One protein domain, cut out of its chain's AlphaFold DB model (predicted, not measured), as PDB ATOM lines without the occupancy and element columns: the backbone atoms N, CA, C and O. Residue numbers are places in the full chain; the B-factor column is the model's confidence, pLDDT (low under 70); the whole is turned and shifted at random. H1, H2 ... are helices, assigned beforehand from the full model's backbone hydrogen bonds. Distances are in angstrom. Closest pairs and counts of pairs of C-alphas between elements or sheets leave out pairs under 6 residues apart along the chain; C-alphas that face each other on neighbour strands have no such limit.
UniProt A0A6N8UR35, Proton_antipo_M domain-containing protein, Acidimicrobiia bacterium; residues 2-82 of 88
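Overview. This is residues 2 to 82 of the 88 residues of the protein "Proton_antipo_M domain-containing protein" of Acidimicrobiia bacterium (UniProt A0A6N8UR35). One long helix, H2, makes the length of a rod, with the short H1 folded back beside its first part and H4 running back beside a later stretch, while the short H3 lies at the far end between H2 and H4 along the chain. The 81 printed residues hold four named helices, H1 to H4 in order, and no named strand: all helix. The whole is loose, with a radius of gyration of the C-alphas of 17.0 A and spans of 56 by 18 by 17 A.

Along the chain. H1, residues 2 to 9, begins at C-alpha 2 (208.671, 165.371, 112.856) and is 10.5 A long. H2, residues 16 to 47, is 46.7 A long. H3, residues 52 to 60, is 12.4 A long. H4, residues 65 to 80, is 23.7 A long and ends at C-alpha 80 (205.186, 160.592, 118.568).

Arrangement. H1 and H2 form a helical hairpin, opposite ways at a shallow tilt of 12 degrees; H1 touches residues 18 to 30 of H2 alone, the closest C-alphas, of Tyr 6 and Ala 22, being 5.1 A apart. H4 touches residues 28 to 43 of H2 alone, opposite ways at a shallow tilt of 14 degrees, the closest C-alphas, of Gly 32 and Gly 79, being 4.1 A apart. H3 and H4 are close but not clearly touching, with the closest C-alphas, of Tyr 59 and Leu 66, 6.5 A apart. H1 and H4 are only just apart, at 8.2 A. Every O i to N i+4 pair is within hydrogen-bond range in H1, H3 and H4, and 27 of 28 are in H2.

Size, cuts and confidence. The C-alphas farthest apart, of Thr 14 and Met 61, are 56.1 A apart. The printed part has no cut, no link is long, and no printed residue is under 70 in pLDDT.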
ATOM      1  N   GLY A   2     207.315 165.944 112.717       81.31
ATOM      2  CA  GLY A   2     208.671 165.371 112.856       81.31
ATOM      3  C   GLY A   2     209.793 166.163 112.160       81.31
ATOM      4  O   GLY A   2     210.908 166.220 112.666       81.31
ATOM      5  N   LEU A   3     209.498 166.822 111.032       85.06
ATOM      6  CA  LEU A   3     210.499 167.561 110.251       85.06
ATOM      7  C   LEU A   3     210.937 168.871 110.925       85.06
ATOM      8  O   LEU A   3     212.127 169.158 110.987       85.06
ATOM      9  N   CYS A   4     210.001 169.632 111.497       90.12
ATOM     10  CA  CYS A   4     210.344 170.826 112.274       90.12
ATOM     11  C   CYS A   4     211.177 170.460 113.511       90.12
ATOM     12  O   CYS A   4     212.181 171.112 113.784       90.12
ATOM     13  N   SER A   5     210.815 169.379 114.215       87.19
ATOM     14  CA  SER A   5     211.612 168.859 115.331       87.19
ATOM     15  C   SER A   5     213.022 168.457 114.888       87.19
ATOM     16  O   SER A   5     213.984 168.813 115.559       87.19
ATOM     17  N   TYR A   6     213.171 167.791 113.738       89.12
ATOM     18  CA  TYR A   6     214.483 167.459 113.171       89.12
ATOM     19  C   TYR A   6     215.343 168.709 112.929       89.12
ATOM     20  O   TYR A   6     216.500 168.744 113.345       89.12
ATOM     21  N   LEU A   7     214.776 169.743 112.299       91.06
ATOM     22  CA  LEU A   7     215.495 170.984 111.996       91.06
ATOM     23  C   LEU A   7     215.935 171.723 113.266       91.06
ATOM     24  O   LEU A   7     217.049 172.235 113.316       91.06
ATOM     25  N   LEU A   8     215.091 171.738 114.301       92.12
ATOM     26  CA  LEU A   8     215.418 172.369 115.581       92.12
ATOM     27  C   LEU A   8     216.481 171.583 116.363       92.12
ATOM     28  O   LEU A   8     217.391 172.189 116.923       92.12
ATOM     29  N   ILE A   9     216.426 170.246 116.365       89.31
ATOM     30  CA  ILE A   9     217.464 169.412 117.000       89.31
ATOM     31  C   ILE A   9     218.798 169.560 116.253       89.31
ATOM     32  O   ILE A   9     219.859 169.606 116.876       89.31
ATOM     33  N   ASN A  10     218.755 169.695 114.925       89.81
ATOM     34  CA  ASN A  10     219.936 169.889 114.084       89.81
ATOM     35  C   ASN A  10     220.336 171.365 113.896       89.81
ATOM     36  O   ASN A  10     221.097 171.682 112.982       89.81
ATOM     37  N   PHE A  11     219.842 172.283 114.736       90.56
ATOM     38  CA  PHE A  11     220.098 173.718 114.577       90.56
ATOM     39  C   PHE A  11     221.601 174.052 114.578       90.56
ATOM     40  O   PHE A  11     222.076 174.838 113.762       90.56
ATOM     41  N   TRP A  12     222.381 173.385 115.437       87.75
ATOM     42  CA  TRP A  12     223.847 173.453 115.429       87.75
ATOM     43  C   TRP A  12     224.469 172.267 114.688       87.75
ATOM     44  O   TRP A  12     225.181 171.449 115.276       87.75
ATOM     45  N   GLY A  13     224.232 172.203 113.375       83.81
ATOM     46  CA  GLY A  13     224.707 171.122 112.501       83.81
ATOM     47  C   GLY A  13     226.232 170.944 112.430       83.81
ATOM     48  O   GLY A  13     226.708 169.911 111.961       83.81
ATOM     49  N   THR A  14     227.016 171.896 112.950       88.44
ATOM     50  CA  THR A  14     228.477 171.770 113.111       88.44
ATOM     51  C   THR A  14     228.871 170.725 114.158       88.44
ATOM     52  O   THR A  14     229.983 170.198 114.120       88.44
ATOM     53  N   ARG A  15     227.969 170.377 115.087       90.69
ATOM     54  CA  ARG A  15     228.190 169.331 116.091       90.69
ATOM     55  C   ARG A  15     227.694 167.987 115.569       90.69
ATOM     56  O   ARG A  15     226.494 167.738 115.477       90.69
ATOM     57  N   LEU A  16     228.626 167.064 115.351       90.06
ATOM     58  CA  LEU A  16     228.341 165.699 114.886       90.06
ATOM     59  C   LEU A  16     227.361 164.946 115.813       90.06
ATOM     60  O   LEU A  16     226.544 164.154 115.348       90.06
ATOM     61  N   ALA A  17     227.389 165.237 117.118       89.06
ATOM     62  CA  ALA A  17     226.444 164.693 118.094       89.06
ATOM     63  C   ALA A  17     224.994 165.173 117.877       89.06
ATOM     64  O   ALA A  17     224.075 164.363 117.966       89.06
ATOM     65  N   ALA A  18     224.786 166.453 117.545       85.06
ATOM     66  CA  ALA A  18     223.453 167.012 117.293       85.06
ATOM     67  C   ALA A  18     222.835 166.420 116.019       85.06
ATOM     68  O   ALA A  18     221.672 166.024 116.009       85.06
ATOM     69  N   ASN A  19     223.656 166.253 114.981       88.88
ATOM     70  CA  ASN A  19     223.244 165.651 113.716       88.88
ATOM     71  C   ASN A  19     222.808 164.182 113.907       88.88
ATOM     72  O   ASN A  19     221.739 163.771 113.457       88.88
ATOM     73  N   LYS A  20     223.587 163.400 114.674       90.69
ATOM     74  CA  LYS A  20     223.229 162.017 115.043       90.69
ATOM     75  C   LYS A  20     221.926 161.945 115.844       90.69
ATOM     76  O   LYS A  20     221.094 161.084 115.562       90.69
ATOM     77  N   ALA A  21     221.732 162.841 116.814       88.69
ATOM     78  CA  ALA A  21     220.513 162.891 117.621       88.69
ATOM     79  C   ALA A  21     219.276 163.249 116.781       88.69
ATOM     80  O   ALA A  21     218.243 162.595 116.909       88.69
ATOM     81  N   ALA A  22     219.394 164.226 115.878       88.88
ATOM     82  CA  ALA A  22     218.309 164.630 114.988       88.88
ATOM     83  C   ALA A  22     217.873 163.482 114.066       88.88
ATOM     84  O   ALA A  22     216.680 163.189 113.967       88.88
ATOM     85  N   ILE A  23     218.830 162.790 113.435       89.75
ATOM     86  CA  ILE A  23     218.543 161.644 112.558       89.75
ATOM     87  C   ILE A  23     217.865 160.516 113.343       89.75
ATOM     88  O   ILE A  23     216.871 159.958 112.876       89.75
ATOM     89  N   LYS A  24     218.357 160.205 114.550       88.88
ATOM     90  CA  LYS A  24     217.751 159.179 115.406       88.88
ATOM     91  C   LYS A  24     216.304 159.530 115.758       88.88
ATOM     92  O   LYS A  24     215.413 158.717 115.532       88.88
ATOM     93  N   ALA A  25     216.058 160.756 116.218       87.44
ATOM     94  CA  ALA A  25     214.717 161.234 116.549       87.44
ATOM     95  C   ALA A  25     213.765 161.201 115.336       87.44
ATOM     96  O   ALA A  25     212.589 160.863 115.469       87.44
ATOM     97  N   MET A  26     214.267 161.509 114.135       88.62
ATOM     98  CA  MET A  26     213.484 161.411 112.901       88.62
ATOM     99  C   MET A  26     213.116 159.960 112.568       88.62
ATOM    100  O   MET A  26     211.973 159.699 112.199       88.62
ATOM    101  N   LEU A  27     214.062 159.024 112.697       88.50
ATOM    102  CA  LEU A  27     213.830 157.602 112.436       88.50
ATOM    103  C   LEU A  27     212.771 157.020 113.373       88.50
ATOM    104  O   LEU A  27     211.832 156.383 112.904       88.50
ATOM    105  N   VAL A  28     212.882 157.298 114.672       87.69
ATOM    106  CA  VAL A  28     211.930 156.833 115.694       87.69
ATOM    107  C   VAL A  28     210.522 157.374 115.420       87.69
ATOM    108  O   VAL A  28     209.563 156.603 115.377       87.69
ATOM    109  N   ASN A  29     210.399 158.670 115.104       88.06
ATOM    110  CA  ASN A  29     209.120 159.263 114.694       88.06
ATOM    111  C   ASN A  29     208.540 158.594 113.441       88.06
ATOM    112  O   ASN A  29     207.329 158.403 113.344       88.06
ATOM    113  N   ARG A  30     209.395 158.221 112.483       88.62
ATOM    114  CA  ARG A  30     208.961 157.620 111.219       88.62
ATOM    115  C   ARG A  30     208.453 156.191 111.386       88.62
ATOM    116  O   ARG A  30     207.524 155.806 110.683       88.62
ATOM    117  N   VAL A  31     209.018 155.433 112.326       86.94
ATOM    118  CA  VAL A  31     208.497 154.110 112.710       86.94
ATOM    119  C   VAL A  31     207.091 154.246 113.299       86.94
ATOM    120  O   VAL A  31     206.190 153.519 112.887       86.94
ATOM    121  N   GLY A  32     206.871 155.225 114.184       85.88
ATOM    122  CA  GLY A  32     205.533 155.540 114.699       85.88
ATOM    123  C   GLY A  32     204.550 155.932 113.590       85.88
ATOM    124  O   GLY A  32     203.440 155.405 113.517       85.88
ATOM    125  N   ASP A  33     204.971 156.791 112.659       88.94
ATOM    126  CA  ASP A  33     204.130 157.200 111.527       88.94
ATOM    127  C   ASP A  33     203.688 156.006 110.653       88.94
ATOM    128  O   ASP A  33     202.580 156.033 110.117       88.94
ATOM    129  N   MET A  34     204.486 154.931 110.544       88.75
ATOM    130  CA  MET A  34     204.066 153.721 109.821       88.75
ATOM    131  C   MET A  34     202.880 153.022 110.494       88.75
ATOM    132  O   MET A  34     201.950 152.625 109.797       88.75
ATOM    133  N   GLY A  35     202.868 152.917 111.828       86.75
ATOM    134  CA  GLY A  35     201.734 152.348 112.568       86.75
ATOM    135  C   GLY A  35     200.449 153.155 112.364       86.75
ATOM    136  O   GLY A  35     199.382 152.591 112.121       86.75
ATOM    137  N   LEU A  36     200.578 154.485 112.345       89.31
ATOM    138  CA  LEU A  36     199.466 155.400 112.089       89.31
ATOM    139  C   LEU A  36     198.922 155.245 110.657       89.31
ATOM    140  O   LEU A  36     197.712 155.143 110.466       89.31
ATOM    141  N   ILE A  37     199.805 155.160 109.655       91.31
ATOM    142  CA  ILE A  37     199.419 154.933 108.251       91.31
ATOM    143  C   ILE A  37     198.720 153.584 108.084       91.31
ATOM    144  O   ILE A  37     197.676 153.522 107.440       91.31
ATOM    145  N   ILE A  38     199.256 152.516 108.679       90.38
ATOM    146  CA  ILE A  38     198.650 151.181 108.621       90.38
ATOM    147  C   ILE A  38     197.243 151.209 109.235       90.38
ATOM    148  O   ILE A  38     196.304 150.718 108.612       90.38
ATOM    149  N   GLY A  39     197.072 151.844 110.400       89.75
ATOM    150  CA  GLY A  39     195.757 152.019 111.029       89.75
ATOM    151  C   GLY A  39     194.759 152.767 110.138       89.75
ATOM    152  O   GLY A  39     193.627 152.319 109.977       89.75
ATOM    153  N   MET A  40     195.184 153.858 109.488       90.44
ATOM    154  CA  MET A  40     194.329 154.604 108.552       90.44
ATOM    155  C   MET A  40     193.972 153.803 107.294       90.44
ATOM    156  O   MET A  40     192.838 153.885 106.830       90.44
ATOM    157  N   ILE A  41     194.900 153.008 106.753       92.31
ATOM    158  CA  ILE A  41     194.618 152.129 105.607       92.31
ATOM    159  C   ILE A  41     193.564 151.084 105.986       92.31
ATOM    160  O   ILE A  41     192.658 150.829 105.198       92.31
ATOM    161  N   PHE A  42     193.638 150.511 107.190       90.56
ATOM    162  CA  PHE A  42     192.613 149.580 107.664       90.56
ATOM    163  C   PHE A  42     191.247 150.246 107.858       90.56
ATOM    164  O   PHE A  42     190.242 149.633 107.504       90.56
ATOM    165  N   LEU A  43     191.195 151.487 108.361       90.88
ATOM    166  CA  LEU A  43     189.940 152.248 108.449       90.88
ATOM    167  C   LEU A  43     189.315 152.468 107.073       90.88
ATOM    168  O   LEU A  43     188.136 152.183 106.886       90.88
ATOM    169  N   LEU A  44     190.122 152.920 106.111       91.94
ATOM    170  CA  LEU A  44     189.658 153.146 104.747       91.94
ATOM    171  C   LEU A  44     189.180 151.848 104.094       91.94
ATOM    172  O   LEU A  44     188.114 151.839 103.508       91.94
ATOM    173  N   ASN A  45     189.909 150.742 104.242       91.19
ATOM    174  CA  ASN A  45     189.545 149.480 103.591       91.19
ATOM    175  C   ASN A  45     188.262 148.838 104.158       91.19
ATOM    176  O   ASN A  45     187.605 148.075 103.460       91.19
ATOM    177  N   GLN A  46     187.926 149.093 105.428       88.44
ATOM    178  CA  GLN A  46     186.778 148.451 106.087       88.44
ATOM    179  C   GLN A  46     185.529 149.330 106.146       88.44
ATOM    180  O   GLN A  46     184.421 148.800 106.115       88.44
ATOM    181  N   TYR A  47     185.699 150.647 106.270       88.38
ATOM    182  CA  TYR A  47     184.598 151.578 106.523       88.38
ATOM    183  C   TYR A  47     184.514 152.710 105.496       88.38
ATOM    184  O   TYR A  47     183.595 153.522 105.586       88.38
ATOM    185  N   ASP A  48     185.475 152.805 104.566       89.44
ATOM    186  CA  ASP A  48     185.579 153.863 103.548       89.44
ATOM    187  C   ASP A  48     185.520 155.297 104.117       89.44
ATOM    188  O   ASP A  48     185.255 156.266 103.404       89.44
ATOM    189  N   THR A  49     185.794 155.465 105.415       88.31
ATOM    190  CA  THR A  49     185.729 156.753 106.110       88.31
ATOM    191  C   THR A  49     186.842 156.904 107.139       88.31
ATOM    192  O   THR A  49     187.318 155.942 107.743       88.31
ATOM    193  N   LEU A  50     187.249 158.154 107.343       88.88
ATOM    194  CA  LEU A  50     188.159 158.587 108.406       88.88
ATOM    195  C   LEU A  50     187.470 159.574 109.361       88.88
ATOM    196  O   LEU A  50     188.121 160.154 110.230       88.88
ATOM    197  N   GLU A  51     186.162 159.795 109.200       91.50
ATOM    198  CA  GLU A  51     185.410 160.689 110.071       91.50
ATOM    199  C   GLU A  51     185.162 160.043 111.430       91.50
ATOM    200  O   GLU A  51     184.484 159.023 111.554       91.50
ATOM    201  N   TYR A  52     185.663 160.696 112.477       86.38
ATOM    202  CA  TYR A  52     185.534 160.217 113.848       86.38
ATOM    203  C   TYR A  52     184.075 159.986 114.271       86.38
ATOM    204  O   TYR A  52     183.794 159.003 114.947       86.38
ATOM    205  N   GLY A  53     183.140 160.845 113.842       88.44
ATOM    206  CA  GLY A  53     181.727 160.733 114.218       88.44
ATOM    207  C   GLY A  53     181.050 159.457 113.706       88.44
ATOM    208  O   GLY A  53     180.285 158.831 114.433       88.44
ATOM    209  N   LEU A  54     181.366 159.031 112.480       85.06
ATOM    210  CA  LEU A  54     180.864 157.765 111.932       85.06
ATOM    211  C   LEU A  54     181.524 156.567 112.622       85.06
ATOM    212  O   LEU A  54     180.848 155.601 112.974       85.06
ATOM    213  N   LEU A  55     182.830 156.654 112.880       87.19
ATOM    214  CA  LEU A  55     183.583 155.600 113.560       87.19
ATOM    215  C   LEU A  55     183.118 155.382 115.007       87.19
ATOM    216  O   LEU A  55     183.047 154.239 115.451       87.19
ATOM    217  N   SER A  56     182.750 156.442 115.734       86.12
ATOM    218  CA  SER A  56     182.230 156.316 117.101       86.12
ATOM    219  C   SER A  56     180.880 155.603 117.154       86.12
ATOM    220  O   SER A  56     180.662 154.790 118.046       86.12
ATOM    221  N   VAL A  57     180.001 155.842 116.174       87.88
ATOM    222  CA  VAL A  57     178.709 155.142 116.093       87.88
ATOM    223  C   VAL A  57     178.921 153.652 115.813       87.88
ATOM    224  O   VAL A  57     178.323 152.810 116.472       87.88
ATOM    225  N   LEU A  58     179.822 153.310 114.888       84.19
ATOM    226  CA  LEU A  58     180.166 151.915 114.579       84.19
ATOM    227  C   LEU A  58     180.789 151.181 115.778       84.19
ATOM    228  O   LEU A  58     180.536 149.992 115.977       84.19
ATOM    229  N   TYR A  59     181.563 151.893 116.600       85.44
ATOM    230  CA  TYR A  59     182.107 151.358 117.845       85.44
ATOM    231  C   TYR A  59     181.004 151.058 118.868       85.44
ATOM    232  O   TYR A  59     180.976 149.967 119.434       85.44
ATOM    233  N   GLU A  60     180.055 151.978 119.060       85.75
ATOM    234  CA  GLU A  60     178.902 151.761 119.947       85.75
ATOM    235  C   GLU A  60     177.998 150.611 119.476       85.75
ATOM    236  O   GLU A  60     177.376 149.933 120.293       85.75
ATOM    237  N   MET A  61     177.974 150.335 118.170       85.56
ATOM    238  CA  MET A  61     177.284 149.181 117.584       85.56
ATOM    239  C   MET A  61     178.009 147.839 117.807       85.56
ATOM    240  O   MET A  61     177.474 146.795 117.430       85.56
ATOM    241  N   GLY A  62     179.188 147.838 118.441       83.75
ATOM    242  CA  GLY A  62     179.892 146.628 118.878       83.75
ATOM    243  C   GLY A  62     180.864 146.028 117.859       83.75
ATOM    244  O   GLY A  62     181.168 144.834 117.939       83.75
ATOM    245  N   ASP A  63     181.364 146.807 116.895       82.88
ATOM    246  CA  ASP A  63     182.342 146.292 115.931       82.88
ATOM    247  C   ASP A  63     183.752 146.151 116.540       82.88
ATOM    248  O   ASP A  63     184.559 147.081 116.563       82.88
ATOM    249  N   SER A  64     184.067 144.932 116.986       81.44
ATOM    250  CA  SER A  64     185.378 144.536 117.537       81.44
ATOM    251  C   SER A  64     186.588 144.818 116.627       81.44
ATOM    252  O   SER A  64     187.720 144.896 117.107       81.44
ATOM    253  N   LYS A  65     186.396 145.014 115.314       83.69
ATOM    254  CA  LYS A  65     187.499 145.351 114.394       83.69
ATOM    255  C   LYS A  65     188.096 146.729 114.689       83.69
ATOM    256  O   LYS A  65     189.287 146.936 114.443       83.69
ATOM    257  N   LEU A  66     187.306 147.647 115.254       85.06
ATOM    258  CA  LEU A  66     187.767 148.984 115.631       85.06
ATOM    259  C   LEU A  66     188.767 148.956 116.789       85.06
ATOM    260  O   LEU A  66     189.634 149.822 116.845       85.06
ATOM    261  N   GLU A  67     188.730 147.944 117.660       85.38
ATOM    262  CA  GLU A  67     189.711 147.790 118.742       85.38
ATOM    263  C   GLU A  67     191.108 147.472 118.197       85.38
ATOM    264  O   GLU A  67     192.100 148.084 118.597       85.38
ATOM    265  N   ILE A  68     191.187 146.558 117.224       84.81
ATOM    266  CA  ILE A  68     192.447 146.170 116.567       84.81
ATOM    267  C   ILE A  68     193.033 147.362 115.806       84.81
ATOM    268  O   ILE A  68     194.230 147.643 115.882       84.81
ATOM    269  N   ILE A  69     192.178 148.099 115.099       87.62
ATOM    270  CA  ILE A  69     192.571 149.311 114.383       87.62
ATOM    271  C   ILE A  69     193.015 150.402 115.368       87.62
ATOM    272  O   ILE A  69     194.040 151.052 115.149       87.62
ATOM    273  N   GLY A  70     192.296 150.564 116.480       86.81
ATOM    274  CA  GLY A  70     192.644 151.473 117.568       86.81
ATOM    275  C   GLY A  70     194.008 151.156 118.176       86.81
ATOM    276  O   GLY A  70     194.795 152.070 118.417       86.81
ATOM    277  N   PHE A  71     194.349 149.875 118.331       85.75
ATOM    278  CA  PHE A  71     195.677 149.459 118.781       85.75
ATOM    279  C   PHE A  71     196.781 149.841 117.779       85.75
ATOM    280  O   PHE A  71     197.818 150.374 118.178       85.75
ATOM    281  N   CYS A  72     196.556 149.661 116.473       84.88
ATOM    282  CA  CYS A  72     197.492 150.117 115.435       84.88
ATOM    283  C   CYS A  72     197.699 151.642 115.467       84.88
ATOM    284  O   CYS A  72     198.832 152.123 115.375       84.88
ATOM    285  N   LEU A  73     196.621 152.409 115.653       87.25
ATOM    286  CA  LEU A  73     196.696 153.865 115.813       87.25
ATOM    287  C   LEU A  73     197.427 154.260 117.104       87.25
ATOM    288  O   LEU A  73     198.206 155.217 117.100       87.25
ATOM    289  N   LEU A  74     197.245 153.496 118.186       87.31
ATOM    290  CA  LEU A  74     197.937 153.697 119.458       87.31
ATOM    291  C   LEU A  74     199.450 153.510 119.313       87.31
ATOM    292  O   LEU A  74     200.202 154.333 119.826       87.31
ATOM    293  N   VAL A  75     199.913 152.514 118.551       84.69
ATOM    294  CA  VAL A  75     201.346 152.361 118.228       84.69
ATOM    295  C   VAL A  75     201.896 153.619 117.543       84.69
ATOM    296  O   VAL A  75     202.996 154.077 117.863       84.69
ATOM    297  N   GLY A  76     201.114 154.235 116.653       84.94
ATOM    298  CA  GLY A  76     201.488 155.507 116.036       84.94
ATOM    299  C   GLY A  76     201.553 156.679 117.019       84.94
ATOM    300  O   GLY A  76     202.484 157.489 116.962       84.94
ATOM    301  N   ALA A  77     200.609 156.749 117.960       85.25
ATOM    302  CA  ALA A  77     200.595 157.762 119.017       85.25
ATOM    303  C   ALA A  77     201.775 157.610 119.998       85.25
ATOM    304  O   ALA A  77     202.395 158.611 120.373       85.25
ATOM    305  N   VAL A  78     202.132 156.368 120.345       86.44
ATOM    306  CA  VAL A  78     203.279 156.019 121.203       86.44
ATOM    307  C   VAL A  78     204.587 156.516 120.599       86.44
ATOM    308  O   VAL A  78     205.406 157.106 121.308       86.44
ATOM    309  N   GLY A  79     204.763 156.357 119.284       81.56
ATOM    310  CA  GLY A  79     205.965 156.814 118.590       81.56
ATOM    311  C   GLY A  79     206.160 158.329 118.601       81.56
ATOM    312  O   GLY A  79     207.287 158.786 118.763       81.56
ATOM    313  N   LYS A  80     205.084 159.121 118.502       78.81
ATOM    314  CA  LYS A  80     205.186 160.592 118.568       78.81
ATOM    315  C   LYS A  80     205.273 161.160 119.977       78.81
ATOM    316  O   LYS A  80     205.833 162.240 120.150       78.81
ATOM    317  N   SER A  81     204.731 160.454 120.961       84.69
ATOM    318  CA  SER A  81     204.743 160.883 122.363       84.69
ATOM    319  C   SER A  81     205.979 160.388 123.123       84.69
ATOM    320  O   SER A  81     206.059 160.583 124.332       84.69
ATOM    321  N   ALA A  82     206.926 159.743 122.426       79.00
ATOM    322  CA  ALA A  82     208.133 159.142 122.997       79.00
ATOM    323  C   ALA A  82     207.828 158.177 124.162       79.00
ATOM    324  O   ALA A  82     208.527 158.157 125.168       79.00
TER     325      ALA A  82